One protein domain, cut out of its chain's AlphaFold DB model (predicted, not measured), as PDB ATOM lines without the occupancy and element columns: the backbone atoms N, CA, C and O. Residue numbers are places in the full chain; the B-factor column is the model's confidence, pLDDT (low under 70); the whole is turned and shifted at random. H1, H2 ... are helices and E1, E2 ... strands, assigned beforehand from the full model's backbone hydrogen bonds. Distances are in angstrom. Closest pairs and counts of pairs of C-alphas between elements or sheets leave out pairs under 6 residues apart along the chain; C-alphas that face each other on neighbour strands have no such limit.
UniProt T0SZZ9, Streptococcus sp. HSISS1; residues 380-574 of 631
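AT A GLANCE: This is residues 380 to 574 of the 631 residues of a protein of Streptococcus sp. HSISS1 (UniProt T0SZZ9). A long helical hairpin, H5 and H6, runs out as an arm from a head built on a twisted four-stranded sheet. The head has three layers, helices on both faces of the sheet: H7 and H8 on one, H3 on the other, with H1 and H2 packed on H8 and H4 beside H3. The printed part has 195 residues with eight named helices and four named strands, in the order H1 H2 E1 H3 H4 E2 H5 H6 E3 E4 H7 H8; the sheet, E1 E2 E3 E4, is antiparallel, and the class is mixed. The whole is loose, with a radius of gyration of the C-alphas of 21.2 A and spans of 70 by 41 by 27 A.

HOW THE PARTS SIT: H1, residues 382 to 388, and H2, residues 393 to 401, only just touch, with 3 pairs of C-alphas within 8 A, Ile 386 and Lys 394 closest at 6.1 A. E1, residues 406 to 409, is the antiparallel neighbour of E2, residues 450 to 458; N 408 and O 454 are 2.9 A apart, within hydrogen-bond range. H3, residues 412 to 428, runs across the strands at a height over the sheet of 7.8 A. On the same face is H4, residues 436 to 449; the closest C-alphas, of Lys 419 and Leu 436, are 6.0 A apart, and H3 touches it with residues 412 to 419 alone. H5, residues 459 to 486, and H6, residues 491 to 521, form a hairpin at a shallow tilt of 19 degrees, closest at the C-alphas of Phe 459 and Ile 518, 5.7 A. E3, residues 525 to 535, bends by 69 degrees at residue 528; N 453 of E2 and its O 531 are 2.8 A apart. It forms a hairpin with E4, residues 539 to 547, N 532 and O 544 being 2.8 A apart. H7, residues 549 to 554, is on the sheet. H8, residues 556 to 570, on the opposite face from H3, touches H1, closest at the C-alphas of Glu 382 and Thr 566, 5.9 A, and touches H2 with residues 556 to 562 alone. Every O i to N i+4 pair is within range in H2, H5 and H8, against 1 of 3 in H1, 10 of 13 in H3, 8 of 10 in H4, 24 of 27 in H6 and 0 of 2 in H7; O i to N i+3 gives 3 of 4 in H1 and 2 of 3 in H7.

IN THESE COORDINATES: H1 begins at C-alpha 382 (245.770, 206.910, 184.135). H5 measures 40.7 A from first to last C-alpha, H6 45.3 A and E3 27.4 A. H8 ends at C-alpha 570 (247.875, 210.766, 177.813).

THE WHOLE: The farthest C-alphas, of Ala 445 and Lys 489, are 70.4 A apart, and residues 485 to 492 stand free. The printed part has no cut, no link is long, and no printed residue is under 70 in pLDDT.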
ATOM      1  N   ILE A 380     246.799 213.732 187.976       97.81
ATOM      2  CA  ILE A 380     246.094 212.445 187.903       97.81
ATOM      3  C   ILE A 380     246.777 211.529 186.882       97.81
ATOM      4  O   ILE A 380     246.808 211.817 185.688       97.81
ATOM      5  N   GLU A 381     247.262 210.373 187.334       96.38
ATOM      6  CA  GLU A 381     247.751 209.308 186.451       96.38
ATOM      7  C   GLU A 381     246.599 208.429 185.924       96.38
ATOM      8  O   GLU A 381     245.574 208.253 186.587       96.38
ATOM      9  N   GLU A 382     246.782 207.786 184.762       96.06
ATOM     10  CA  GLU A 382     245.770 206.910 184.135       96.06
ATOM     11  C   GLU A 382     245.231 205.838 185.099       96.06
ATOM     12  O   GLU A 382     244.020 205.625 185.188       96.06
ATOM     13  N   LYS A 383     246.112 205.207 185.890       96.25
ATOM     14  CA  LYS A 383     245.743 204.168 186.871       96.25
ATOM     15  C   LYS A 383     244.882 204.695 188.030       96.25
ATOM     16  O   LYS A 383     244.186 203.921 188.692       96.25
ATOM     17  N   ASP A 384     244.937 206.000 188.290       97.12
ATOM     18  CA  ASP A 384     244.261 206.665 189.401       97.12
ATOM     19  C   ASP A 384     243.014 207.442 188.954       97.12
ATOM     20  O   ASP A 384     242.213 207.850 189.799       97.12
ATOM     21  N   LEU A 385     242.762 207.549 187.642       98.12
ATOM     22  CA  LEU A 385     241.617 208.269 187.088       98.12
ATOM     23  C   LEU A 385     240.287 207.830 187.712       98.12
ATOM     24  O   LEU A 385     239.558 208.665 188.243       98.12
ATOM     25  N   ILE A 386     239.979 206.530 187.745       97.88
ATOM     26  CA  ILE A 386     238.720 206.056 188.351       97.88
ATOM     27  C   ILE A 386     238.667 206.416 189.845       97.88
ATOM     28  O   ILE A 386     237.602 206.732 190.373       97.88
ATOM     29  N   LYS A 387     239.804 206.413 190.558       97.75
ATOM     30  CA  LYS A 387     239.845 206.787 191.982       97.75
ATOM     31  C   LYS A 387     239.512 208.265 192.199       97.75
ATOM     32  O   LYS A 387     239.038 208.589 193.288       97.75
ATOM     33  N   SER A 388     239.680 209.113 191.188       97.69
ATOM     34  CA  SER A 388     239.282 210.523 191.234       97.69
ATOM     35  C   SER A 388     237.776 210.756 191.059       97.69
ATOM     36  O   SER A 388     237.310 211.847 191.356       97.69
ATOM     37  N   PHE A 389     236.994 209.776 190.583       98.19
ATOM     38  CA  PHE A 389     235.542 209.936 190.392       98.19
ATOM     39  C   PHE A 389     234.788 210.009 191.726       98.19
ATOM     40  O   PHE A 389     235.328 209.688 192.784       98.19
ATOM     41  N   SER A 390     233.514 210.404 191.701       97.50
ATOM     42  CA  SER A 390     232.727 210.539 192.929       97.50
ATOM     43  C   SER A 390     232.385 209.170 193.535       97.50
ATOM     44  O   SER A 390     232.488 208.126 192.881       97.50
ATOM     45  N   LYS A 391     231.917 209.149 194.793       96.75
ATOM     46  CA  LYS A 391     231.448 207.913 195.455       96.75
ATOM     47  C   LYS A 391     230.353 207.193 194.653       96.75
ATOM     48  O   LYS A 391     230.267 205.971 194.726       96.75
ATOM     49  N   LYS A 392     229.555 207.938 193.876       94.62
ATOM     50  CA  LYS A 392     228.520 207.401 192.979       94.62
ATOM     51  C   LYS A 392     229.078 207.024 191.603       94.62
ATOM     52  O   LYS A 392     228.706 205.984 191.076       94.62
ATOM     53  N   GLY A 393     230.014 207.795 191.042       96.31
ATOM     54  CA  GLY A 393     230.575 207.515 189.714       96.31
ATOM     55  C   GLY A 393     231.497 206.299 189.651       96.31
ATOM     56  O   GLY A 393     231.425 205.522 188.699       96.31
ATOM     57  N   LYS A 394     232.319 206.075 190.686       97.38
ATOM     58  CA  LYS A 394     233.219 204.906 190.778       97.38
ATOM     59  C   LYS A 394     232.507 203.570 190.520       97.38
ATOM     60  O   LYS A 394     232.964 202.827 189.650       97.38
ATOM     61  N   PRO A 395     231.433 203.217 191.256       97.25
ATOM     62  CA  PRO A 395     230.741 201.954 191.029       97.25
ATOM     63  C   PRO A 395     230.037 201.900 189.668       97.25
ATOM     64  O   PRO A 395     229.976 200.818 189.095       97.25
ATOM     65  N   LEU A 396     229.571 203.028 189.115       96.00
ATOM     66  CA  LEU A 396     228.934 203.058 187.791       96.00
ATOM     67  C   LEU A 396     229.903 202.650 186.680       96.00
ATOM     68  O   LEU A 396     229.590 201.754 185.904       96.00
ATOM     69  N   VAL A 397     231.097 203.246 186.645       96.88
ATOM     70  CA  VAL A 397     232.127 202.912 185.644       96.88
ATOM     71  C   VAL A 397     232.589 201.465 185.808       96.88
ATOM     72  O   VAL A 397     232.666 200.722 184.833       96.88
ATOM     73  N   LYS A 398     232.826 201.024 187.052       96.88
ATOM     74  CA  LYS A 398     233.201 199.630 187.332       96.88
ATOM     75  C   LYS A 398     232.136 198.642 186.861       96.88
ATOM     76  O   LYS A 398     232.491 197.638 186.258       96.88
ATOM     77  N   LYS A 399     230.855 198.932 187.103       95.50
ATOM     78  CA  LYS A 399     229.729 198.105 186.649       95.50
ATOM     79  C   LYS A 399     229.595 198.126 185.125       95.50
ATOM     80  O   LYS A 399     229.398 197.078 184.528       95.50
ATOM     81  N   ALA A 400     229.758 199.282 184.485       97.06
ATOM     82  CA  ALA A 400     229.693 199.392 183.030       97.06
ATOM     83  C   ALA A 400     230.722 198.476 182.338       97.06
ATOM     84  O   ALA A 400     230.398 197.782 181.376       97.06
ATOM     85  N   LYS A 401     231.938 198.387 182.897       95.81
ATOM     86  CA  LYS A 401     233.003 197.496 182.408       95.81
ATOM     87  C   LYS A 401     232.661 196.008 182.477       95.81
ATOM     88  O   LYS A 401     233.234 195.240 181.716       95.81
ATOM     89  N   THR A 402     231.742 195.583 183.349       93.19
ATOM     90  CA  THR A 402     231.387 194.156 183.462       93.19
ATOM     91  C   THR A 402     230.405 193.685 182.397       93.19
ATOM     92  O   THR A 402     230.140 192.494 182.318       93.19
ATOM     93  N   PHE A 403     229.818 194.595 181.615       94.81
ATOM     94  CA  PHE A 403     228.835 194.222 180.596       94.81
ATOM     95  C   PHE A 403     229.458 193.779 179.269       94.81
ATOM     96  O   PHE A 403     228.733 193.252 178.442       94.81
ATOM     97  N   GLY A 404     230.763 193.981 179.052       95.25
ATOM     98  CA  GLY A 404     231.399 193.672 177.763       95.25
ATOM     99  C   GLY A 404     231.202 194.753 176.693       95.25
ATOM    100  O   GLY A 404     231.340 194.478 175.506       95.25
ATOM    101  N   ILE A 405     230.888 195.989 177.101       98.12
ATOM    102  CA  ILE A 405     230.740 197.132 176.190       98.12
ATOM    103  C   ILE A 405     232.074 197.418 175.490       98.12
ATOM    104  O   ILE A 405     233.108 197.581 176.144       98.12
ATOM    105  N   LYS A 406     232.033 197.547 174.163       98.19
ATOM    106  CA  LYS A 406     233.174 197.893 173.312       98.19
ATOM    107  C   LYS A 406     233.091 199.378 172.946       98.19
ATOM    108  O   LYS A 406     232.012 199.903 172.688       98.19
ATOM    109  N   LEU A 407     234.226 200.077 172.945       98.56
ATOM    110  CA  LEU A 407     234.308 201.462 172.471       98.56
ATOM    111  C   LEU A 407     234.905 201.479 171.066       98.56
ATOM    112  O   LEU A 407     235.971 200.906 170.846       98.56
ATOM    113  N   LYS A 408     234.244 202.163 170.131       98.19
ATOM    114  CA  LYS A 408     234.680 202.282 168.736       98.19
ATOM    115  C   LYS A 408     234.815 203.755 168.357       98.19
ATOM    116  O   LYS A 408     233.863 204.518 168.517       98.19
ATOM    117  N   LYS A 409     235.984 204.134 167.828       98.44
ATOM    118  CA  LYS A 409     236.177 205.415 167.133       98.44
ATOM    119  C   LYS A 409     235.591 205.290 165.730       98.44
ATOM    120  O   LYS A 409     235.994 204.400 164.983       98.44
ATOM    121  N   LEU A 410     234.634 206.148 165.404       98.56
ATOM    122  CA  LEU A 410     233.986 206.190 164.101       98.56
ATOM    123  C   LEU A 410     234.893 206.850 163.065       98.56
ATOM    124  O   LEU A 410     235.593 207.830 163.342       98.56
ATOM    125  N   LYS A 411     234.840 206.319 161.849       98.38
ATOM    126  CA  LYS A 411     235.389 206.961 160.657       98.38
ATOM    127  C   LYS A 411     234.405 207.986 160.098       98.38
ATOM    128  O   LYS A 411     233.223 207.991 160.435       98.38
ATOM    129  N   ARG A 412     234.895 208.841 159.200       97.94
ATOM    130  CA  ARG A 412     234.105 209.886 158.534       97.94
ATOM    131  C   ARG A 412     232.839 209.351 157.842       97.94
ATOM    132  O   ARG A 412     231.788 209.983 157.911       97.94
ATOM    133  N   ASP A 413     232.942 208.209 157.167       98.12
ATOM    134  CA  ASP A 413     231.847 207.528 156.460       98.12
ATOM    135  C   ASP A 413     230.863 206.819 157.405       98.12
ATOM    136  O   ASP A 413     229.735 206.529 157.017       98.12
ATOM    137  N   GLU A 414     231.245 206.619 158.668       98.38
ATOM    138  CA  GLU A 414     230.411 206.013 159.710       98.38
ATOM    139  C   GLU A 414     229.654 207.058 160.560       98.38
ATOM    140  O   GLU A 414     228.928 206.699 161.488       98.38
ATOM    141  N   LEU A 415     229.787 208.360 160.273       98.44
ATOM    142  CA  LEU A 415     229.182 209.434 161.081       98.44
ATOM    143  C   LEU A 415     227.648 209.487 161.027       98.44
ATOM    144  O   LEU A 415     227.036 210.136 161.877       98.44
ATOM    145  N   SER A 416     227.011 208.777 160.093       98.12
ATOM    146  CA  SER A 416     225.558 208.568 160.108       98.12
ATOM    147  C   SER A 416     225.095 207.882 161.399       98.12
ATOM    148  O   SER A 416     224.066 208.270 161.945       98.12
ATOM    149  N   ILE A 417     225.899 206.962 161.945       97.94
ATOM    150  CA  ILE A 417     225.642 206.283 163.225       97.94
ATOM    151  C   ILE A 417     225.595 207.302 164.370       97.94
ATOM    152  O   ILE A 417     224.706 207.269 165.222       97.94
ATOM    153  N   PHE A 418     226.551 208.235 164.389       98.12
ATOM    154  CA  PHE A 418     226.582 209.302 165.386       98.12
ATOM    155  C   PHE A 418     225.375 210.234 165.243       98.12
ATOM    156  O   PHE A 418     224.727 210.560 166.234       98.12
ATOM    157  N   LYS A 419     225.039 210.612 164.004       97.50
ATOM    158  CA  LYS A 419     223.888 211.468 163.716       97.50
ATOM    159  C   LYS A 419     222.570 210.835 164.160       97.50
ATOM    160  O   LYS A 419     221.706 211.538 164.678       97.50
ATOM    161  N   GLU A 420     222.389 209.534 163.970       96.94
ATOM    162  CA  GLU A 420     221.165 208.838 164.376       96.94
ATOM    163  C   GLU A 420     220.937 208.947 165.892       96.94
ATOM    164  O   GLU A 420     219.880 209.402 166.340       96.94
ATOM    165  N   ILE A 421     221.965 208.649 166.693       96.06
ATOM    166  CA  ILE A 421     221.840 208.665 168.155       96.06
ATOM    167  C   ILE A 421     221.727 210.080 168.746       96.06
ATOM    168  O   ILE A 421     221.029 210.279 169.752       96.06
ATOM    169  N   THR A 422     222.374 211.084 168.141       94.62
ATOM    170  CA  THR A 422     222.201 212.487 168.551       94.62
ATOM    171  C   THR A 422     220.815 213.005 168.180       94.62
ATOM    172  O   THR A 422     220.191 213.663 169.012       94.62
ATOM    173  N   SER A 423     220.283 212.623 167.012       94.50
ATOM    174  CA  SER A 423     218.922 212.982 166.582       94.50
ATOM    175  C   SER A 423     217.879 212.440 167.554       94.50
ATOM    176  O   SER A 423     217.122 213.221 168.125       94.50
ATOM    177  N   ALA A 424     217.935 211.141 167.869       93.06
ATOM    178  CA  ALA A 424     217.020 210.515 168.824       93.06
ATOM    179  C   ALA A 424     217.063 211.174 170.218       93.06
ATOM    180  O   ALA A 424     216.062 211.246 170.934       93.06
ATOM    181  N   THR A 425     218.233 211.677 170.620       90.88
ATOM    182  CA  THR A 425     218.398 212.421 171.876       90.88
ATOM    183  C   THR A 425     217.793 213.821 171.800       90.88
ATOM    184  O   THR A 425     217.180 214.256 172.779       90.88
ATOM    185  N   SER A 426     217.969 214.501 170.668       89.00
ATOM    186  CA  SER A 426     217.471 215.852 170.420       89.00
ATOM    187  C   SER A 426     215.953 215.907 170.286       89.00
ATOM    188  O   SER A 426     215.336 216.736 170.947       89.00
ATOM    189  N   ASP A 427     215.347 214.942 169.586       89.31
ATOM    190  CA  ASP A 427     213.896 214.829 169.418       89.31
ATOM    191  C   ASP A 427     213.220 214.612 170.772       89.31
ATOM    192  O   ASP A 427     212.274 215.303 171.135       89.31
ATOM    193  N   ARG A 428     213.782 213.714 171.593       88.12
ATOM    194  CA  ARG A 428     213.303 213.445 172.957       88.12
ATOM    195  C   ARG A 428     213.398 214.666 173.878       88.12
ATOM    196  O   ARG A 428     212.653 214.755 174.847       88.12
ATOM    197  N   ARG A 429     214.388 215.533 173.664       83.00
ATOM    198  CA  ARG A 429     214.651 216.715 174.505       83.00
ATOM    199  C   ARG A 429     214.178 218.022 173.866       83.00
ATOM    200  O   ARG A 429     214.470 219.076 174.421       83.00
ATOM    201  N   GLU A 430     213.480 217.935 172.736       83.25
ATOM    202  CA  GLU A 430     212.875 219.050 172.009       83.25
ATOM    203  C   GLU A 430     213.867 220.180 171.663       83.25
ATOM    204  O   GLU A 430     213.554 221.365 171.775       83.25
ATOM    205  N   TYR A 431     215.079 219.823 171.220       83.94
ATOM    206  CA  TYR A 431     216.049 220.783 170.675       83.94
ATOM    207  C   TYR A 431     216.527 220.375 169.280       83.94
ATOM    208  O   TYR A 431     216.435 219.218 168.889       83.94
ATOM    209  N   SER A 432     217.065 221.328 168.515       85.69
ATOM    210  CA  SER A 432     217.571 221.062 167.164       85.69
ATOM    211  C   SER A 432     219.001 220.522 167.177       85.69
ATOM    212  O   SER A 432     219.927 221.199 167.632       85.69
ATOM    213  N   ASP A 433     219.189 219.328 166.623       91.56
ATOM    214  CA  ASP A 433     220.513 218.757 166.385       91.56
ATOM    215  C   ASP A 433     221.210 219.357 165.149       91.56
ATOM    216  O   ASP A 433     220.598 220.030 164.315       91.56
ATOM    217  N   LYS A 434     222.513 219.101 165.009       94.50
ATOM    218  CA  LYS A 434     223.277 219.455 163.808       94.50
ATOM    219  C   LYS A 434     223.028 218.457 162.670       94.50
ATOM    220  O   LYS A 434     222.595 217.327 162.892       94.50
ATOM    221  N   SER A 435     223.270 218.889 161.431       96.50
ATOM    222  CA  SER A 435     223.179 218.022 160.248       96.50
ATOM    223  C   SER A 435     224.335 217.015 160.199       96.50
ATOM    224  O   SER A 435     225.360 217.201 160.854       96.50
ATOM    225  N   LEU A 436     224.191 215.959 159.392       97.75
ATOM    226  CA  LEU A 436     225.296 215.030 159.129       97.75
ATOM    227  C   LEU A 436     226.493 215.754 158.494       97.75
ATOM    228  O   LEU A 436     227.621 215.556 158.940       97.75
ATOM    229  N   ASP A 437     226.234 216.642 157.531       97.56
ATOM    230  CA  ASP A 437     227.270 217.444 156.870       97.56
ATOM    231  C   ASP A 437     228.073 218.269 157.878       97.56
ATOM    232  O   ASP A 437     229.295 218.309 157.803       97.56
ATOM    233  N   TYR A 438     227.414 218.845 158.894       97.81
ATOM    234  CA  TYR A 438     228.113 219.557 159.964       97.81
ATOM    235  C   TYR A 438     229.102 218.648 160.700       97.81
ATOM    236  O   TYR A 438     230.220 219.068 160.979       97.81
ATOM    237  N   TYR A 439     228.713 217.412 161.026       98.38
ATOM    238  CA  TYR A 439     229.605 216.475 161.711       98.38
ATOM    239  C   TYR A 439     230.747 215.993 160.818       98.38
ATOM    240  O   TYR A 439     231.869 215.858 161.302       98.38
ATOM    241  N   GLN A 440     230.490 215.776 159.529       98.44
ATOM    242  CA  GLN A 440     231.533 215.443 158.560       98.44
ATOM    243  C   GLN A 440     232.518 216.599 158.374       98.44
ATOM    244  O   GLN A 440     233.727 216.384 158.392       98.44
ATOM    245  N   ASP A 441     232.026 217.831 158.283       98.31
ATOM    246  CA  ASP A 441     232.876 219.014 158.211       98.31
ATOM    247  C   ASP A 441     233.663 219.238 159.501       98.31
ATOM    248  O   ASP A 441     234.828 219.627 159.436       98.31
ATOM    249  N   PHE A 442     233.061 218.952 160.659       98.56
ATOM    250  CA  PHE A 442     233.745 218.983 161.950       98.56
ATOM    251  C   PHE A 442     234.879 217.952 161.993       98.56
ATOM    252  O   PHE A 442     235.995 218.288 162.385       98.56
ATOM    253  N   TYR A 443     234.611 216.716 161.554       98.56
ATOM    254  CA  TYR A 443     235.609 215.650 161.446       98.56
ATOM    255  C   TYR A 443     236.780 216.076 160.557       98.56
ATOM    256  O   TYR A 443     237.934 215.952 160.957       98.56
ATOM    257  N   ASP A 444     236.486 216.632 159.381       98.25
ATOM    258  CA  ASP A 444     237.503 217.081 158.427       98.25
ATOM    259  C   ASP A 444     238.334 218.253 158.965       98.25
ATOM    260  O   ASP A 444     239.529 218.343 158.691       98.25
ATOM    261  N   ALA A 445     237.705 219.170 159.705       98.31
ATOM    262  CA  ALA A 445     238.364 220.362 160.224       98.31
ATOM    263  C   ALA A 445     239.270 220.066 161.428       98.31
ATOM    264  O   ALA A 445     240.357 220.635 161.510       98.31
ATOM    265  N   PHE A 446     238.836 219.185 162.339       98.25
ATOM    266  CA  PHE A 446     239.571 218.862 163.566       98.25
ATOM    267  C   PHE A 446     240.506 217.652 163.432       98.25
ATOM    268  O   PHE A 446     241.481 217.566 164.174       98.25
ATOM    269  N   GLY A 447     240.256 216.728 162.500       97.62
ATOM    270  CA  GLY A 447     241.108 215.558 162.283       97.62
ATOM    271  C   GLY A 447     241.376 214.775 163.575       97.62
ATOM    272  O   GLY A 447     240.453 214.420 164.305       97.62
ATOM    273  N   ASP A 448     242.652 214.547 163.892       96.38
ATOM    274  CA  ASP A 448     243.073 213.814 165.097       96.38
ATOM    275  C   ASP A 448     242.807 214.558 166.419       96.38
ATOM    276  O   ASP A 448     242.870 213.950 167.491       96.38
ATOM    277  N   ASN A 449     242.460 215.849 166.354       97.62
ATOM    278  CA  ASN A 449     242.042 216.645 167.507       97.62
ATOM    279  C   ASN A 449     240.562 216.429 167.864       97.62
ATOM    280  O   ASN A 449     240.066 217.065 168.794       97.62
ATOM    281  N   ALA A 450     239.849 215.530 167.177       98.38
ATOM    282  CA  ALA A 450     238.501 215.121 167.544       98.38
ATOM    283  C   ALA A 450     238.295 213.601 167.480       98.38
ATOM    284  O   ALA A 450     238.761 212.912 166.572       98.38
ATOM    285  N   ASP A 451     237.527 213.083 168.438       98.62
ATOM    286  CA  ASP A 451     237.135 211.676 168.498       98.62
ATOM    287  C   ASP A 451     235.603 211.568 168.494       98.62
ATOM    288  O   ASP A 451     234.937 211.936 169.464       98.62
ATOM    289  N   PHE A 452     235.041 211.026 167.409       98.69
ATOM    290  CA  PHE A 452     233.658 210.553 167.369       98.69
ATOM    291  C   PHE A 452     233.630 209.117 167.879       98.69
ATOM    292  O   PHE A 452     234.104 208.203 167.209       98.69
ATOM    293  N   MET A 453     233.103 208.915 169.079       98.62
ATOM    294  CA  MET A 453     233.121 207.629 169.767       98.62
ATOM    295  C   MET A 453     231.713 207.086 169.937       98.62
ATOM    296  O   MET A 453     230.799 207.825 170.299       98.62
ATOM    297  N   VAL A 454     231.558 205.775 169.772       98.69
ATOM    298  CA  VAL A 454     230.356 205.040 170.175       98.69
ATOM    299  C   VAL A 454     230.706 203.924 171.146       98.69
ATOM    300  O   VAL A 454     231.793 203.348 171.099       98.69
ATOM    301  N   ALA A 455     229.771 203.635 172.042       98.69
ATOM    302  CA  ALA A 455     229.808 202.494 172.936       98.69
ATOM    303  C   ALA A 455     228.795 201.459 172.442       98.69
ATOM    304  O   ALA A 455     227.600 201.759 172.392       98.69
ATOM    305  N   THR A 456     229.268 200.269 172.074       98.38
ATOM    306  CA  THR A 456     228.445 199.183 171.536       98.38
ATOM    307  C   THR A 456     228.399 197.989 172.476       98.38
ATOM    308  O   THR A 456     229.330 197.752 173.250       98.38
ATOM    309  N   LEU A 457     227.312 197.228 172.412       98.19
ATOM    310  CA  LEU A 457     227.169 195.965 173.119       98.19
ATOM    311  C   LEU A 457     226.522 194.933 172.203       98.19
ATOM    312  O   LEU A 457     225.442 195.170 171.668       98.19
ATOM    313  N   ASN A 458     227.174 193.784 172.072       98.00
ATOM    314  CA  ASN A 458     226.577 192.602 171.481       98.00
ATOM    315  C   ASN A 458     225.826 191.833 172.576       98.00
ATOM    316  O   ASN A 458     226.421 191.430 173.581       98.00
ATOM    317  N   PHE A 459     224.514 191.663 172.416       97.44
ATOM    318  CA  PHE A 459     223.693 191.019 173.443       97.44
ATOM    319  C   PHE A 459     223.883 189.500 173.503       97.44
ATOM    320  O   PHE A 459     223.682 188.932 174.578       97.44
ATOM    321  N   GLN A 460     224.335 188.866 172.415       96.94
ATOM    322  CA  GLN A 460     224.735 187.459 172.420       96.94
ATOM    323  C   GLN A 460     226.034 187.274 173.213       96.94
ATOM    324  O   GLN A 460     226.038 186.505 174.166       96.94
ATOM    325  N   ASP A 461     227.078 188.067 172.928       96.50
ATOM    326  CA  ASP A 461     228.328 188.046 173.715       96.50
ATOM    327  C   ASP A 461     228.032 188.274 175.212       96.50
ATOM    328  O   ASP A 461     228.591 187.620 176.095       96.50
ATOM    329  N   TYR A 462     227.124 189.210 175.515       96.56
ATOM    330  CA  TYR A 462     226.693 189.480 176.884       96.56
ATOM    331  C   TYR A 462     226.002 188.270 177.528       96.56
ATOM    332  O   TYR A 462     226.320 187.938 178.673       96.56
ATOM    333  N   TYR A 463     225.084 187.608 176.818       96.81
ATOM    334  CA  TYR A 463     224.424 186.392 177.293       96.81
ATOM    335  C   TYR A 463     225.438 185.278 177.569       96.81
ATOM    336  O   TYR A 463     225.433 184.705 178.658       96.81
ATOM    337  N   ASP A 464     226.354 185.027 176.636       95.88
ATOM    338  CA  ASP A 464     227.357 183.966 176.745       95.88
ATOM    339  C   ASP A 464     228.286 184.209 177.948       95.88
ATOM    340  O   ASP A 464     228.632 183.291 178.700       95.88
ATOM    341  N   HIS A 465     228.642 185.473 178.208       94.44
ATOM    342  CA  HIS A 465     229.372 185.855 179.416       94.44
ATOM    343  C   HIS A 465     228.574 185.595 180.699       94.44
ATOM    344  O   HIS A 465     229.139 185.070 181.666       94.44
ATOM    345  N   LEU A 466     227.276 185.924 180.722       95.00
ATOM    346  CA  LEU A 466     226.402 185.620 181.858       95.00
ATOM    347  C   LEU A 466     226.313 184.118 182.113       95.00
ATOM    348  O   LEU A 466     226.412 183.701 183.264       95.00
ATOM    349  N   GLU A 467     226.150 183.316 181.064       95.69
ATOM    350  CA  GLU A 467     226.058 181.862 181.162       95.69
ATOM    351  C   GLU A 467     227.355 181.258 181.712       95.69
ATOM    352  O   GLU A 467     227.330 180.508 182.692       95.69
ATOM    353  N   SER A 468     228.507 181.657 181.163       94.81
ATOM    354  CA  SER A 468     229.820 181.224 181.655       94.81
ATOM    355  C   SER A 468     230.023 181.580 183.135       94.81
ATOM    356  O   SER A 468     230.509 180.761 183.923       94.81
ATOM    357  N   ASP A 469     229.681 182.803 183.539       93.25
ATOM    358  CA  ASP A 469     229.890 183.250 184.916       93.25
ATOM    359  C   ASP A 469     228.897 182.617 185.895       93.25
ATOM    360  O   ASP A 469     229.288 182.255 187.012       93.25
ATOM    361  N   GLN A 470     227.654 182.386 185.464       95.31
ATOM    362  CA  GLN A 470     226.678 181.614 186.224       95.31
ATOM    363  C   GLN A 470     227.156 180.167 186.416       95.31
ATOM    364  O   GLN A 470     227.108 179.662 187.536       95.31
ATOM    365  N   ALA A 471     227.702 179.519 185.381       95.44
ATOM    366  CA  ALA A 471     228.243 178.163 185.481       95.44
ATOM    367  C   ALA A 471     229.414 178.074 186.481       95.44
ATOM    368  O   ALA A 471     229.449 177.181 187.334       95.44
ATOM    369  N   LYS A 472     230.346 179.042 186.455       95.06
ATOM    370  CA  LYS A 472     231.445 179.134 187.443       95.06
ATOM    371  C   LYS A 472     230.919 179.309 188.868       95.06
ATOM    372  O   LYS A 472     231.473 178.728 189.804       95.06
ATOM    373  N   LEU A 473     229.885 180.129 189.049       94.81
ATOM    374  CA  LEU A 473     229.252 180.348 190.348       94.81
ATOM    375  C   LEU A 473     228.536 179.081 190.836       94.81
ATOM    376  O   LEU A 473     228.715 178.698 191.990       94.81
ATOM    377  N   GLY A 474     227.829 178.383 189.944       95.25
ATOM    378  CA  GLY A 474     227.197 177.090 190.208       95.25
ATOM    379  C   GLY A 474     228.197 176.041 190.696       95.25
ATOM    380  O   GLY A 474     227.977 175.411 191.727       95.25
ATOM    381  N   ALA A 475     229.363 175.931 190.051       95.00
ATOM    382  CA  ALA A 475     230.427 175.026 190.501       95.00
ATOM    383  C   ALA A 475     230.935 175.356 191.922       95.00
ATOM    384  O   ALA A 475     231.243 174.454 192.707       95.00
ATOM    385  N   ARG A 476     231.000 176.645 192.291       94.75
ATOM    386  CA  ARG A 476     231.357 177.071 193.659       94.75
ATOM    387  C   ARG A 476     230.261 176.739 194.668       94.75
ATOM    388  O   ARG A 476     230.594 176.330 195.778       94.75
ATOM    389  N   ILE A 477     228.994 176.902 194.289       94.62
ATOM    390  CA  ILE A 477     227.833 176.544 195.114       94.62
ATOM    391  C   ILE A 477     227.846 175.045 195.419       94.62
ATOM    392  O   ILE A 477     227.794 174.685 196.590       94.62
ATOM    393  N   VAL A 478     228.034 174.190 194.406       94.88
ATOM    394  CA  VAL A 478     228.119 172.727 194.580       94.88
ATOM    395  C   VAL A 478     229.250 172.347 195.537       94.88
ATOM    396  O   VAL A 478     229.048 171.572 196.470       94.88
ATOM    397  N   LYS A 479     230.440 172.943 195.373       93.62
ATOM    398  CA  LYS A 479     231.564 172.704 196.291       93.62
ATOM    399  C   LYS A 479     231.239 173.133 197.726       93.62
ATOM    400  O   LYS A 479     231.593 172.438 198.671       93.62
ATOM    401  N   LEU A 480     230.576 174.277 197.893       92.81
ATOM    402  CA  LEU A 480     230.217 174.808 199.206       92.81
ATOM    403  C   LEU A 480     229.107 173.991 199.891       92.81
ATOM    404  O   LEU A 480     229.121 173.864 201.113       92.81
ATOM    405  N   GLN A 481     228.183 173.422 199.114       92.81
ATOM    406  CA  GLN A 481     227.166 172.482 199.590       92.81
ATOM    407  C   GLN A 481     227.813 171.198 200.117       92.81
ATOM    408  O   GLN A 481     227.574 170.847 201.269       92.81
ATOM    409  N   ALA A 482     228.719 170.578 199.353       92.50
ATOM    410  CA  ALA A 482     229.463 169.394 199.803       92.50
ATOM    411  C   ALA A 482     230.273 169.665 201.092       92.50
ATOM    412  O   ALA A 482     230.302 168.867 202.028       92.50
ATOM    413  N   ASP A 483     230.883 170.846 201.185       90.00
ATOM    414  CA  ASP A 483     231.600 171.310 202.374       90.00
ATOM    415  C   ASP A 483     230.700 171.481 203.618       90.00
ATOM    416  O   ASP A 483     231.179 171.345 204.749       90.00
ATOM    417  N   LEU A 484     229.432 171.851 203.423       91.31
ATOM    418  CA  LEU A 484     228.430 172.005 204.481       91.31
ATOM    419  C   LEU A 484     227.816 170.665 204.885       91.31
ATOM    420  O   LEU A 484     227.513 170.487 206.058       91.31
ATOM    421  N   GLU A 485     227.694 169.709 203.968       90.12
ATOM    422  CA  GLU A 485     227.330 168.327 204.308       90.12
ATOM    423  C   GLU A 485     228.371 167.706 205.250       90.12
ATOM    424  O   GLU A 485     228.017 167.090 206.255       90.12
ATOM    425  N   ALA A 486     229.661 167.951 204.988       88.44
ATOM    426  CA  ALA A 486     230.756 167.506 205.851       88.44
ATOM    427  C   ALA A 486     230.874 168.304 207.168       88.44
ATOM    428  O   ALA A 486     231.401 167.792 208.157       88.44
ATOM    429  N   ASN A 487     230.415 169.563 207.205       87.25
ATOM    430  CA  ASN A 487     230.455 170.410 208.401       87.25
ATOM    431  C   ASN A 487     229.211 171.322 208.518       87.25
ATOM    432  O   ASN A 487     229.285 172.530 208.248       87.25
ATOM    433  N   PRO A 488     228.070 170.775 208.980       83.69
ATOM    434  CA  PRO A 488     226.767 171.434 208.871       83.69
ATOM    435  C   PRO A 488     226.572 172.623 209.815       83.69
ATOM    436  O   PRO A 488     225.674 173.429 209.599       83.69
ATOM    437  N   LYS A 489     227.414 172.776 210.845       89.69
ATOM    438  CA  LYS A 489     227.298 173.853 211.847       89.69
ATOM    439  C   LYS A 489     228.056 175.132 211.476       89.69
ATOM    440  O   LYS A 489     228.103 176.069 212.266       89.69
ATOM    441  N   SER A 490     228.688 175.185 210.303       90.00
ATOM    442  CA  SER A 490     229.449 176.367 209.891       90.00
ATOM    443  C   SER A 490     228.531 177.494 209.403       90.00
ATOM    444  O   SER A 490     228.234 177.594 208.212       90.00
ATOM    445  N   GLU A 491     228.137 178.395 210.304       89.31
ATOM    446  CA  GLU A 491     227.316 179.576 209.975       89.31
ATOM    447  C   GLU A 491     227.926 180.431 208.854       89.31
ATOM    448  O   GLU A 491     227.227 180.888 207.951       89.31
ATOM    449  N   LYS A 492     229.257 180.597 208.852       91.50
ATOM    450  CA  LYS A 492     229.978 181.331 207.801       91.50
ATOM    451  C   LYS A 492     229.719 180.741 206.410       91.50
ATOM    452  O   LYS A 492     229.447 181.492 205.477       91.50
ATOM    453  N   LYS A 493     229.801 179.414 206.267       90.44
ATOM    454  CA  LYS A 493     229.577 178.735 204.982       90.44
ATOM    455  C   LYS A 493     228.099 178.754 204.585       90.44
ATOM    456  O   LYS A 493     227.809 178.942 203.410       90.44
ATOM    457  N   GLN A 494     227.175 178.638 205.542       90.81
ATOM    458  CA  GLN A 494     225.736 178.764 205.275       90.81
ATOM    459  C   GLN A 494     225.375 180.160 204.749       90.81
ATOM    460  O   GLN A 494     224.637 180.285 203.771       90.81
ATOM    461  N   ASN A 495     225.931 181.213 205.355       92.62
ATOM    462  CA  ASN A 495     225.735 182.587 204.893       92.62
ATOM    463  C   ASN A 495     226.334 182.803 203.498       92.62
ATOM    464  O   ASN A 495     225.663 183.355 202.630       92.62
ATOM    465  N   GLN A 496     227.545 182.296 203.252       93.38
ATOM    466  CA  GLN A 496     228.166 182.352 201.928       93.38
ATOM    467  C   GLN A 496     227.338 181.597 200.874       93.38
ATOM    468  O   GLN A 496     227.176 182.088 199.762       93.38
ATOM    469  N   LEU A 497     226.771 180.432 201.209       92.69
ATOM    470  CA  LEU A 497     225.905 179.678 200.301       92.69
ATOM    471  C   LEU A 497     224.651 180.475 199.949       92.69
ATOM    472  O   LEU A 497     224.286 180.542 198.777       92.69
ATOM    473  N   ARG A 498     224.020 181.112 200.941       93.50
ATOM    474  CA  ARG A 498     222.846 181.968 200.729       93.50
ATOM    475  C   ARG A 498     223.163 183.142 199.804       93.50
ATOM    476  O   ARG A 498     222.400 183.405 198.881       93.50
ATOM    477  N   GLU A 499     224.292 183.812 200.024       93.88
ATOM    478  CA  GLU A 499     224.737 184.942 199.202       93.88
ATOM    479  C   GLU A 499     225.026 184.515 197.757       93.88
ATOM    480  O   GLU A 499     224.495 185.115 196.824       93.88
ATOM    481  N   LEU A 500     225.803 183.442 197.557       94.00
ATOM    482  CA  LEU A 500     226.124 182.947 196.215       94.00
ATOM    483  C   LEU A 500     224.884 182.413 195.489       94.00
ATOM    484  O   LEU A 500     224.761 182.633 194.288       94.00
ATOM    485  N   SER A 501     223.956 181.755 196.192       92.38
ATOM    486  CA  SER A 501     222.703 181.261 195.595       92.38
ATOM    487  C   SER A 501     221.804 182.418 195.165       92.38
ATOM    488  O   SER A 501     221.334 182.438 194.034       92.38
ATOM    489  N   SER A 502     221.654 183.442 196.013       93.56
ATOM    490  CA  SER A 502     220.933 184.660 195.637       93.56
ATOM    491  C   SER A 502     221.583 185.346 194.431       93.56
ATOM    492  O   SER A 502     220.890 185.730 193.494       93.56
ATOM    493  N   GLN A 503     222.918 185.436 194.389       92.62
ATOM    494  CA  GLN A 503     223.634 185.955 193.225       92.62
ATOM    495  C   GLN A 503     223.389 185.100 191.970       92.62
ATOM    496  O   GLN A 503     223.212 185.664 190.890       92.62
ATOM    497  N   PHE A 504     223.350 183.773 192.096       93.19
ATOM    498  CA  PHE A 504     223.083 182.844 190.995       93.19
ATOM    499  C   PHE A 504     221.704 183.079 190.374       93.19
ATOM    500  O   PHE A 504     221.607 183.176 189.153       93.19
ATOM    501  N   GLU A 505     220.669 183.269 191.193       91.94
ATOM    502  CA  GLU A 505     219.309 183.578 190.722       91.94
ATOM    503  C   GLU A 505     219.251 184.902 189.940       91.94
ATOM    504  O   GLU A 505     218.516 185.026 188.958       91.94
ATOM    505  N   THR A 506     220.075 185.899 190.298       92.94
ATOM    506  CA  THR A 506     220.119 187.160 189.530       92.94
ATOM    507  C   THR A 506     220.623 186.983 188.095       92.94
ATOM    508  O   THR A 506     220.305 187.815 187.239       92.94
ATOM    509  N   PHE A 507     221.389 185.924 187.799       93.81
ATOM    510  CA  PHE A 507     221.828 185.645 186.430       93.81
ATOM    511  C   PHE A 507     220.663 185.229 185.539       93.81
ATOM    512  O   PHE A 507     220.632 185.660 184.393       93.81
ATOM    513  N   ASP A 508     219.685 184.473 186.043       92.62
ATOM    514  CA  ASP A 508     218.533 184.054 185.235       92.62
ATOM    515  C   ASP A 508     217.683 185.250 184.804       92.62
ATOM    516  O   ASP A 508     217.311 185.352 183.636       92.62
ATOM    517  N   VAL A 509     217.492 186.225 185.700       93.00
ATOM    518  CA  VAL A 509     216.839 187.499 185.363       93.00
ATOM    519  C   VAL A 509     217.613 188.230 184.261       93.00
ATOM    520  O   VAL A 509     217.036 188.633 183.254       93.00
ATOM    521  N   ARG A 510     218.936 188.376 184.413       93.75
ATOM    522  CA  ARG A 510     219.780 189.096 183.442       93.75
ATOM    523  C   ARG A 510     219.876 188.386 182.091       93.75
ATOM    524  O   ARG A 510     219.922 189.067 181.072       93.75
ATOM    525  N   LYS A 511     219.904 187.050 182.080       95.75
ATOM    526  CA  LYS A 511     219.858 186.236 180.861       95.75
ATOM    527  C   LYS A 511     218.517 186.400 180.157       95.75
ATOM    528  O   LYS A 511     218.519 186.624 178.959       95.75
ATOM    529  N   GLY A 512     217.400 186.379 180.891       95.62
ATOM    530  CA  GLY A 512     216.076 186.642 180.322       95.62
ATOM    531  C   GLY A 512     215.980 188.027 179.672       95.62
ATOM    532  O   GLY A 512     215.480 188.156 178.558       95.62
ATOM    533  N   GLU A 513     216.534 189.059 180.317       93.38
ATOM    534  CA  GLU A 513     216.645 190.391 179.705       93.38
ATOM    535  C   GLU A 513     217.539 190.396 178.456       93.38
ATOM    536  O   GLU A 513     217.203 191.045 177.468       93.38
ATOM    537  N   ALA A 514     218.678 189.697 178.492       95.44
ATOM    538  CA  ALA A 514     219.575 189.587 177.346       95.44
ATOM    539  C   ALA A 514     218.896 188.871 176.169       95.44
ATOM    540  O   ALA A 514     218.984 189.363 175.050       95.44
ATOM    541  N   THR A 515     218.148 187.791 176.417       96.94
ATOM    542  CA  THR A 515     217.342 187.096 175.401       96.94
ATOM    543  C   THR A 515     216.322 188.030 174.761       96.94
ATOM    544  O   THR A 515     216.268 188.099 173.542       96.94
ATOM    545  N   ALA A 516     215.600 188.840 175.545       96.19
ATOM    546  CA  ALA A 516     214.661 189.816 174.985       96.19
ATOM    547  C   ALA A 516     215.345 190.848 174.063       96.19
ATOM    548  O   ALA A 516     214.761 191.282 173.070       96.19
ATOM    549  N   PHE A 517     216.587 191.240 174.367       96.50
ATOM    550  CA  PHE A 517     217.372 192.092 173.472       96.50
ATOM    551  C   PHE A 517     217.873 191.346 172.230       96.50
ATOM    552  O   PHE A 517     217.827 191.921 171.147       96.50
ATOM    553  N   ILE A 518     218.301 190.086 172.358       97.06
ATOM    554  CA  ILE A 518     218.698 189.235 171.223       97.06
ATOM    555  C   ILE A 518     217.512 189.025 170.273       97.06
ATOM    556  O   ILE A 518     217.669 189.164 169.065       97.06
ATOM    557  N   ASP A 519     216.309 188.782 170.794       97.19
ATOM    558  CA  ASP A 519     215.099 188.619 169.978       97.19
ATOM    559  C   ASP A 519     214.764 189.892 169.186       97.19
ATOM    560  O   ASP A 519     214.271 189.829 168.060       97.19
ATOM    561  N   LYS A 520     215.039 191.066 169.770       96.38
ATOM    562  CA  LYS A 520     214.750 192.370 169.160       96.38
ATOM    563  C   LYS A 520     215.818 192.821 168.162       96.38
ATOM    564  O   LYS A 520     215.479 193.438 167.155       96.38
ATOM    565  N   TYR A 521     217.086 192.577 168.469       95.31
ATOM    566  CA  TYR A 521     218.229 193.177 167.776       95.31
ATOM    567  C   TYR A 521     219.144 192.158 167.083       95.31
ATOM    568  O   TYR A 521     220.084 192.542 166.390       95.31
ATOM    569  N   GLY A 522     218.887 190.864 167.255       94.31
ATOM    570  CA  GLY A 522     219.735 189.796 166.744       94.31
ATOM    571  C   GLY A 522     221.095 189.737 167.442       94.31
ATOM    572  O   GLY A 522     221.238 190.049 168.625       94.31
ATOM    573  N   GLN A 523     222.105 189.311 166.686       92.88
ATOM    574  CA  GLN A 523     223.479 189.106 167.161       92.88
ATOM    575  C   GLN A 523     224.424 190.244 166.744       92.88
ATOM    576  O   GLN A 523     225.633 190.041 166.647       92.88
ATOM    577  N   GLU A 524     223.892 191.429 166.448       93.56
ATOM    578  CA  GLU A 524     224.690 192.582 166.024       93.56
ATOM    579  C   GLU A 524     225.243 193.381 167.220       93.56
ATOM    580  O   GLU A 524     224.741 193.312 168.345       93.56
ATOM    581  N   ASP A 525     226.296 194.166 166.977       95.94
ATOM    582  CA  ASP A 525     226.790 195.157 167.935       95.94
ATOM    583  C   ASP A 525     225.833 196.360 167.979       95.94
ATOM    584  O   ASP A 525     225.776 197.162 167.047       95.94
ATOM    585  N   ILE A 526     225.119 196.534 169.093       97.75
ATOM    586  CA  ILE A 526     224.124 197.603 169.237       97.75
ATOM    587  C   ILE A 526     224.736 198.837 169.883       97.75
ATOM    588  O   ILE A 526     225.334 198.771 170.958       97.75
ATOM    589  N   VAL A 527     224.564 199.991 169.237       98.00
ATOM    590  CA  VAL A 527     225.035 201.285 169.740       98.00
ATOM    591  C   VAL A 527     224.183 201.724 170.928       98.00
ATOM    592  O   VAL A 527     222.985 201.962 170.802       98.00
ATOM    593  N   LEU A 528     224.817 201.882 172.089       97.94
ATOM    594  CA  LEU A 528     224.151 202.283 173.329       97.94
ATOM    595  C   LEU A 528     224.228 203.796 173.573       97.94
ATOM    596  O   LEU A 528     223.288 204.412 174.085       97.94
ATOM    597  N   ALA A 529     225.382 204.384 173.253       98.31
ATOM    598  CA  ALA A 529     225.694 205.794 173.453       98.31
ATOM    599  C   ALA A 529     226.766 206.261 172.461       98.31
ATOM    600  O   ALA A 529     227.595 205.462 172.025       98.31
ATOM    601  N   GLY A 530     226.782 207.558 172.158       98.25
ATOM    602  CA  GLY A 530     227.796 208.194 171.325       98.25
ATOM    603  C   GLY A 530     228.204 209.559 171.868       98.25
ATOM    604  O   GLY A 530     227.378 210.265 172.449       98.25
ATOM    605  N   SER A 531     229.469 209.927 171.668       98.44
ATOM    606  CA  SER A 531     230.039 211.213 172.083       98.44
ATOM    607  C   SER A 531     231.018 211.759 171.043       98.44
ATOM    608  O   SER A 531     231.797 210.998 170.477       98.44
ATOM    609  N   LEU A 532     231.012 213.077 170.845       98.69
ATOM    610  CA  LEU A 532     232.061 213.815 170.144       98.69
ATOM    611  C   LEU A 532     232.940 214.519 171.174       98.69
ATOM    612  O   LEU A 532     232.451 215.347 171.950       98.69
ATOM    613  N   PHE A 533     234.229 214.195 171.156       98.75
ATOM    614  CA  PHE A 533     235.248 214.820 171.985       98.75
ATOM    615  C   PHE A 533     236.189 215.683 171.154       98.75
ATOM    616  O   PHE A 533     236.498 215.330 170.019       98.75
ATOM    617  N   VAL A 534     236.662 216.785 171.734       98.69
ATOM    618  CA  VAL A 534     237.642 217.694 171.121       98.69
ATOM    619  C   VAL A 534     238.849 217.816 172.036       98.69
ATOM    620  O   VAL A 534     238.694 217.834 173.256       98.69
ATOM    621  N   TYR A 535     240.039 217.913 171.458       98.38
ATOM    622  CA  TYR A 535     241.297 218.028 172.178       98.38
ATOM    623  C   TYR A 535     242.074 219.241 171.685       98.38
ATOM    624  O   TYR A 535     242.348 219.395 170.500       98.38
ATOM    625  N   THR A 536     242.471 220.084 172.625       97.00
ATOM    626  CA  THR A 536     243.445 221.154 172.427       97.00
ATOM    627  C   THR A 536     244.500 221.045 173.529       97.00
ATOM    628  O   THR A 536     244.245 220.373 174.529       97.00
ATOM    629  N   PRO A 537     245.668 221.697 173.406       95.06
ATOM    630  CA  PRO A 537     246.648 221.706 174.494       95.06
ATOM    631  C   PRO A 537     246.080 222.223 175.828       95.06
ATOM    632  O   PRO A 537     246.514 221.777 176.884       95.06
ATOM    633  N   GLN A 538     245.106 223.139 175.780       95.69
ATOM    634  CA  GLN A 538     244.510 223.779 176.954       95.69
ATOM    635  C   GLN A 538     243.342 222.984 177.531       95.69
ATOM    636  O   GLN A 538     243.174 222.965 178.744       95.69
ATOM    637  N   GLU A 539     242.531 222.332 176.693       97.38
ATOM    638  CA  GLU A 539     241.328 221.642 177.154       97.38
ATOM    639  C   GLU A 539     240.940 220.417 176.322       97.38
ATOM    640  O   GLU A 539     241.108 220.376 175.099       97.38
ATOM    641  N   ALA A 540     240.348 219.436 177.003       98.56
ATOM    642  CA  ALA A 540     239.598 218.345 176.401       98.56
ATOM    643  C   ALA A 540     238.105 218.592 176.638       98.56
ATOM    644  O   ALA A 540     237.699 218.898 177.758       98.56
ATOM    645  N   VAL A 541     237.279 218.462 175.602       98.50
ATOM    646  CA  VAL A 541     235.890 218.937 175.618       98.50
ATOM    647  C   VAL A 541     234.922 217.820 175.264       98.50
ATOM    648  O   VAL A 541     235.105 217.120 174.270       98.50
ATOM    649  N   TYR A 542     233.859 217.685 176.051       98.38
ATOM    650  CA  TYR A 542     232.702 216.840 175.753       98.38
ATOM    651  C   TYR A 542     231.633 217.650 175.016       98.38
ATOM    652  O   TYR A 542     230.803 218.308 175.644       98.38
ATOM    653  N   LEU A 543     231.689 217.636 173.682       96.56
ATOM    654  CA  LEU A 543     230.981 218.615 172.856       96.56
ATOM    655  C   LEU A 543     229.549 218.199 172.496       96.56
ATOM    656  O   LEU A 543     228.607 218.946 172.751       96.56
ATOM    657  N   PHE A 544     229.372 217.008 171.921       95.56
ATOM    658  CA  PHE A 544     228.051 216.459 171.588       95.56
ATOM    659  C   PHE A 544     227.908 215.045 172.126       95.56
ATOM    660  O   PHE A 544     228.892 214.320 172.266       95.56
ATOM    661  N   SER A 545     226.671 214.639 172.409       95.25
ATOM    662  CA  SER A 545     226.390 213.284 172.870       95.25
ATOM    663  C   SER A 545     224.965 212.847 172.599       95.25
ATOM    664  O   SER A 545     224.059 213.676 172.519       95.25
ATOM    665  N   GLY A 546     224.776 211.535 172.532       95.31
ATOM    666  CA  GLY A 546     223.471 210.901 172.481       95.31
ATOM    667  C   GLY A 546     223.466 209.569 173.224       95.31
ATOM    668  O   GLY A 546     224.488 208.887 173.317       95.31
ATOM    669  N   SER A 547     222.308 209.197 173.765       95.12
ATOM    670  CA  SER A 547     222.088 207.875 174.358       95.12
ATOM    671  C   SER A 547     220.619 207.464 174.312       95.12
ATOM    672  O   SER A 547     219.710 208.283 174.522       95.12
ATOM    673  N   TYR A 548     220.386 206.170 174.097       94.38
ATOM    674  CA  TYR A 548     219.045 205.595 174.098       94.38
ATOM    675  C   TYR A 548     218.599 205.240 175.526       94.38
ATOM    676  O   TYR A 548     219.325 204.527 176.228       94.38
ATOM    677  N   PRO A 549     217.406 205.680 175.982       93.25
ATOM    678  CA  PRO A 549     216.927 205.396 177.336       93.25
ATOM    679  C   PRO A 549     216.817 203.904 177.649       93.25
ATOM    680  O   PRO A 549     217.076 203.499 178.781       93.25
ATOM    681  N   GLU A 550     216.474 203.106 176.635       94.81
ATOM    682  CA  GLU A 550     216.357 201.646 176.703       94.81
ATOM    683  C   GLU A 550     217.630 200.979 177.251       94.81
ATOM    684  O   GLU A 550     217.562 199.981 177.969       94.81
ATOM    685  N   PHE A 551     218.794 201.591 177.011       96.00
ATOM    686  CA  PHE A 551     220.097 201.054 177.391       96.00
ATOM    687  C   PHE A 551     220.717 201.730 178.620       96.00
ATOM    688  O   PHE A 551     221.853 201.426 178.993       96.00
ATOM    689  N   ASN A 552     219.986 202.608 179.317       93.88
ATOM    690  CA  ASN A 552     220.507 203.337 180.481       93.88
ATOM    691  C   ASN A 552     221.038 202.412 181.593       93.88
ATOM    692  O   ASN A 552     221.969 202.791 182.308       93.88
ATOM    693  N   LYS A 553     220.502 201.186 181.716       93.69
ATOM    694  CA  LYS A 553     220.939 200.185 182.709       93.69
ATOM    695  C   LYS A 553     222.394 199.721 182.529       93.69
ATOM    696  O   LYS A 553     222.984 199.205 183.478       93.69
ATOM    697  N   PHE A 554     222.961 199.913 181.337       96.62
ATOM    698  CA  PHE A 554     224.329 199.517 180.994       96.62
ATOM    699  C   PHE A 554     225.362 200.614 181.288       96.62
ATOM    700  O   PHE A 554     226.560 200.344 181.297       96.62
ATOM    701  N   TYR A 555     224.913 201.846 181.565       96.62
ATOM    702  CA  TYR A 555     225.763 202.994 181.909       96.62
ATOM    703  C   TYR A 555     226.884 203.283 180.891       96.62
ATOM    704  O   TYR A 555     227.929 203.823 181.253       96.62
ATOM    705  N   ALA A 556     226.656 202.971 179.612       97.69
ATOM    706  CA  ALA A 556     227.624 203.146 178.528       97.69
ATOM    707  C   ALA A 556     228.261 204.554 178.448       97.69
ATOM    708  O   ALA A 556     229.480 204.630 178.265       97.69
ATOM    709  N   PRO A 557     227.529 205.671 178.683       97.81
ATOM    710  CA  PRO A 557     228.141 206.999 178.710       97.81
ATOM    711  C   PRO A 557     229.285 207.142 179.721       97.81
ATOM    712  O   PRO A 557     230.210 207.910 179.486       97.81
ATOM    713  N   ALA A 558     229.271 206.392 180.829       97.81
ATOM    714  CA  ALA A 558     230.330 206.461 181.833       97.81
ATOM    715  C   ALA A 558     231.683 205.950 181.297       97.81
ATOM    716  O   ALA A 558     232.723 206.483 181.679       97.81
ATOM    717  N   LEU A 559     231.670 204.975 180.378       98.56
ATOM    718  CA  LEU A 559     232.881 204.471 179.718       98.56
ATOM    719  C   LEU A 559     233.427 205.460 178.685       98.56
ATOM    720  O   LEU A 559     234.639 205.615 178.574       98.56
ATOM    721  N   LEU A 560     232.549 206.175 177.974       98.69
ATOM    722  CA  LEU A 560     232.956 207.247 177.055       98.69
ATOM    723  C   LEU A 560     233.639 208.397 177.814       98.69
ATOM    724  O   LEU A 560     234.638 208.935 177.345       98.69
ATOM    725  N   GLN A 561     233.136 208.736 179.005       98.62
ATOM    726  CA  GLN A 561     233.736 209.753 179.876       98.62
ATOM    727  C   GLN A 561     235.095 209.313 180.437       98.62
ATOM    728  O   GLN A 561     236.038 210.100 180.471       98.62
ATOM    729  N   GLU A 562     235.225 208.050 180.851       98.50
ATOM    730  CA  GLU A 562     236.527 207.494 181.227       98.50
ATOM    731  C   GLU A 562     237.515 207.555 180.057       98.50
ATOM    732  O   GLU A 562     238.628 208.038 180.238       98.50
ATOM    733  N   TYR A 563     237.092 207.140 178.857       98.69
ATOM    734  CA  TYR A 563     237.922 207.162 177.654       98.69
ATOM    735  C   TYR A 563     238.506 208.551 177.380       98.69
ATOM    736  O   TYR A 563     239.726 208.682 177.292       98.69
ATOM    737  N   VAL A 564     237.673 209.592 177.283       98.69
ATOM    738  CA  VAL A 564     238.153 210.948 176.960       98.69
ATOM    739  C   VAL A 564     239.090 211.502 178.029       98.69
ATOM    740  O   VAL A 564     240.108 212.089 177.672       98.69
ATOM    741  N   MET A 565     238.814 211.271 179.318       98.75
ATOM    742  CA  MET A 565     239.698 211.716 180.401       98.75
ATOM    743  C   MET A 565     241.028 210.951 180.396       98.75
ATOM    744  O   MET A 565     242.077 211.552 180.611       98.75
ATOM    745  N   THR A 566     241.022 209.650 180.089       98.62
ATOM    746  CA  THR A 566     242.256 208.881 179.872       98.62
ATOM    747  C   THR A 566     243.051 209.436 178.691       98.62
ATOM    748  O   THR A 566     244.268 209.583 178.793       98.62
ATOM    749  N   GLN A 567     242.391 209.765 177.576       98.50
ATOM    750  CA  GLN A 567     243.070 210.365 176.427       98.50
ATOM    751  C   GLN A 567     243.614 211.769 176.734       98.50
ATOM    752  O   GLN A 567     244.714 212.097 176.300       98.50
ATOM    753  N   ALA A 568     242.888 212.578 177.510       98.50
ATOM    754  CA  ALA A 568     243.350 213.886 177.967       98.50
ATOM    755  C   ALA A 568     244.641 213.761 178.796       98.50
ATOM    756  O   ALA A 568     245.639 214.396 178.462       98.50
ATOM    757  N   ILE A 569     244.667 212.850 179.778       98.56
ATOM    758  CA  ILE A 569     245.859 212.559 180.595       98.56
ATOM    759  C   ILE A 569     247.041 212.125 179.716       98.56
ATOM    760  O   ILE A 569     248.144 212.642 179.872       98.56
ATOM    761  N   LYS A 570     246.822 211.222 178.746       97.88
ATOM    762  CA  LYS A 570     247.875 210.766 177.813       97.88
ATOM    763  C   LYS A 570     248.454 211.893 176.960       97.88
ATOM    764  O   LYS A 570     249.622 211.832 176.592       97.88
ATOM    765  N   ARG A 571     247.643 212.906 176.650       97.25
ATOM    766  CA  ARG A 571     248.031 214.093 175.878       97.25
ATOM    767  C   ARG A 571     248.597 215.222 176.752       97.25
ATOM    768  O   ARG A 571     248.978 216.251 176.210       97.25
ATOM    769  N   GLY A 572     248.653 215.049 178.076       97.19
ATOM    770  CA  GLY A 572     249.089 216.091 179.012       97.19
ATOM    771  C   GLY A 572     248.079 217.226 179.197       97.19
ATOM    772  O   GLY A 572     248.447 218.293 179.676       97.19
ATOM    773  N   ILE A 573     246.818 217.011 178.821       97.88
ATOM    774  CA  ILE A 573     245.745 217.998 178.944       97.88
ATOM    775  C   ILE A 573     245.163 217.906 180.353       97.88
ATOM    776  O   ILE A 573     244.612 216.872 180.742       97.88
ATOM    777  N   THR A 574     245.270 218.992 181.114       97.38
ATOM    778  CA  THR A 574     244.856 219.026 182.521       97.38
ATOM    779  C   THR A 574     243.428 219.516 182.724       97.38
ATOM    780  O   THR A 574     242.820 219.182 183.732       97.38
TER     781      THR A 574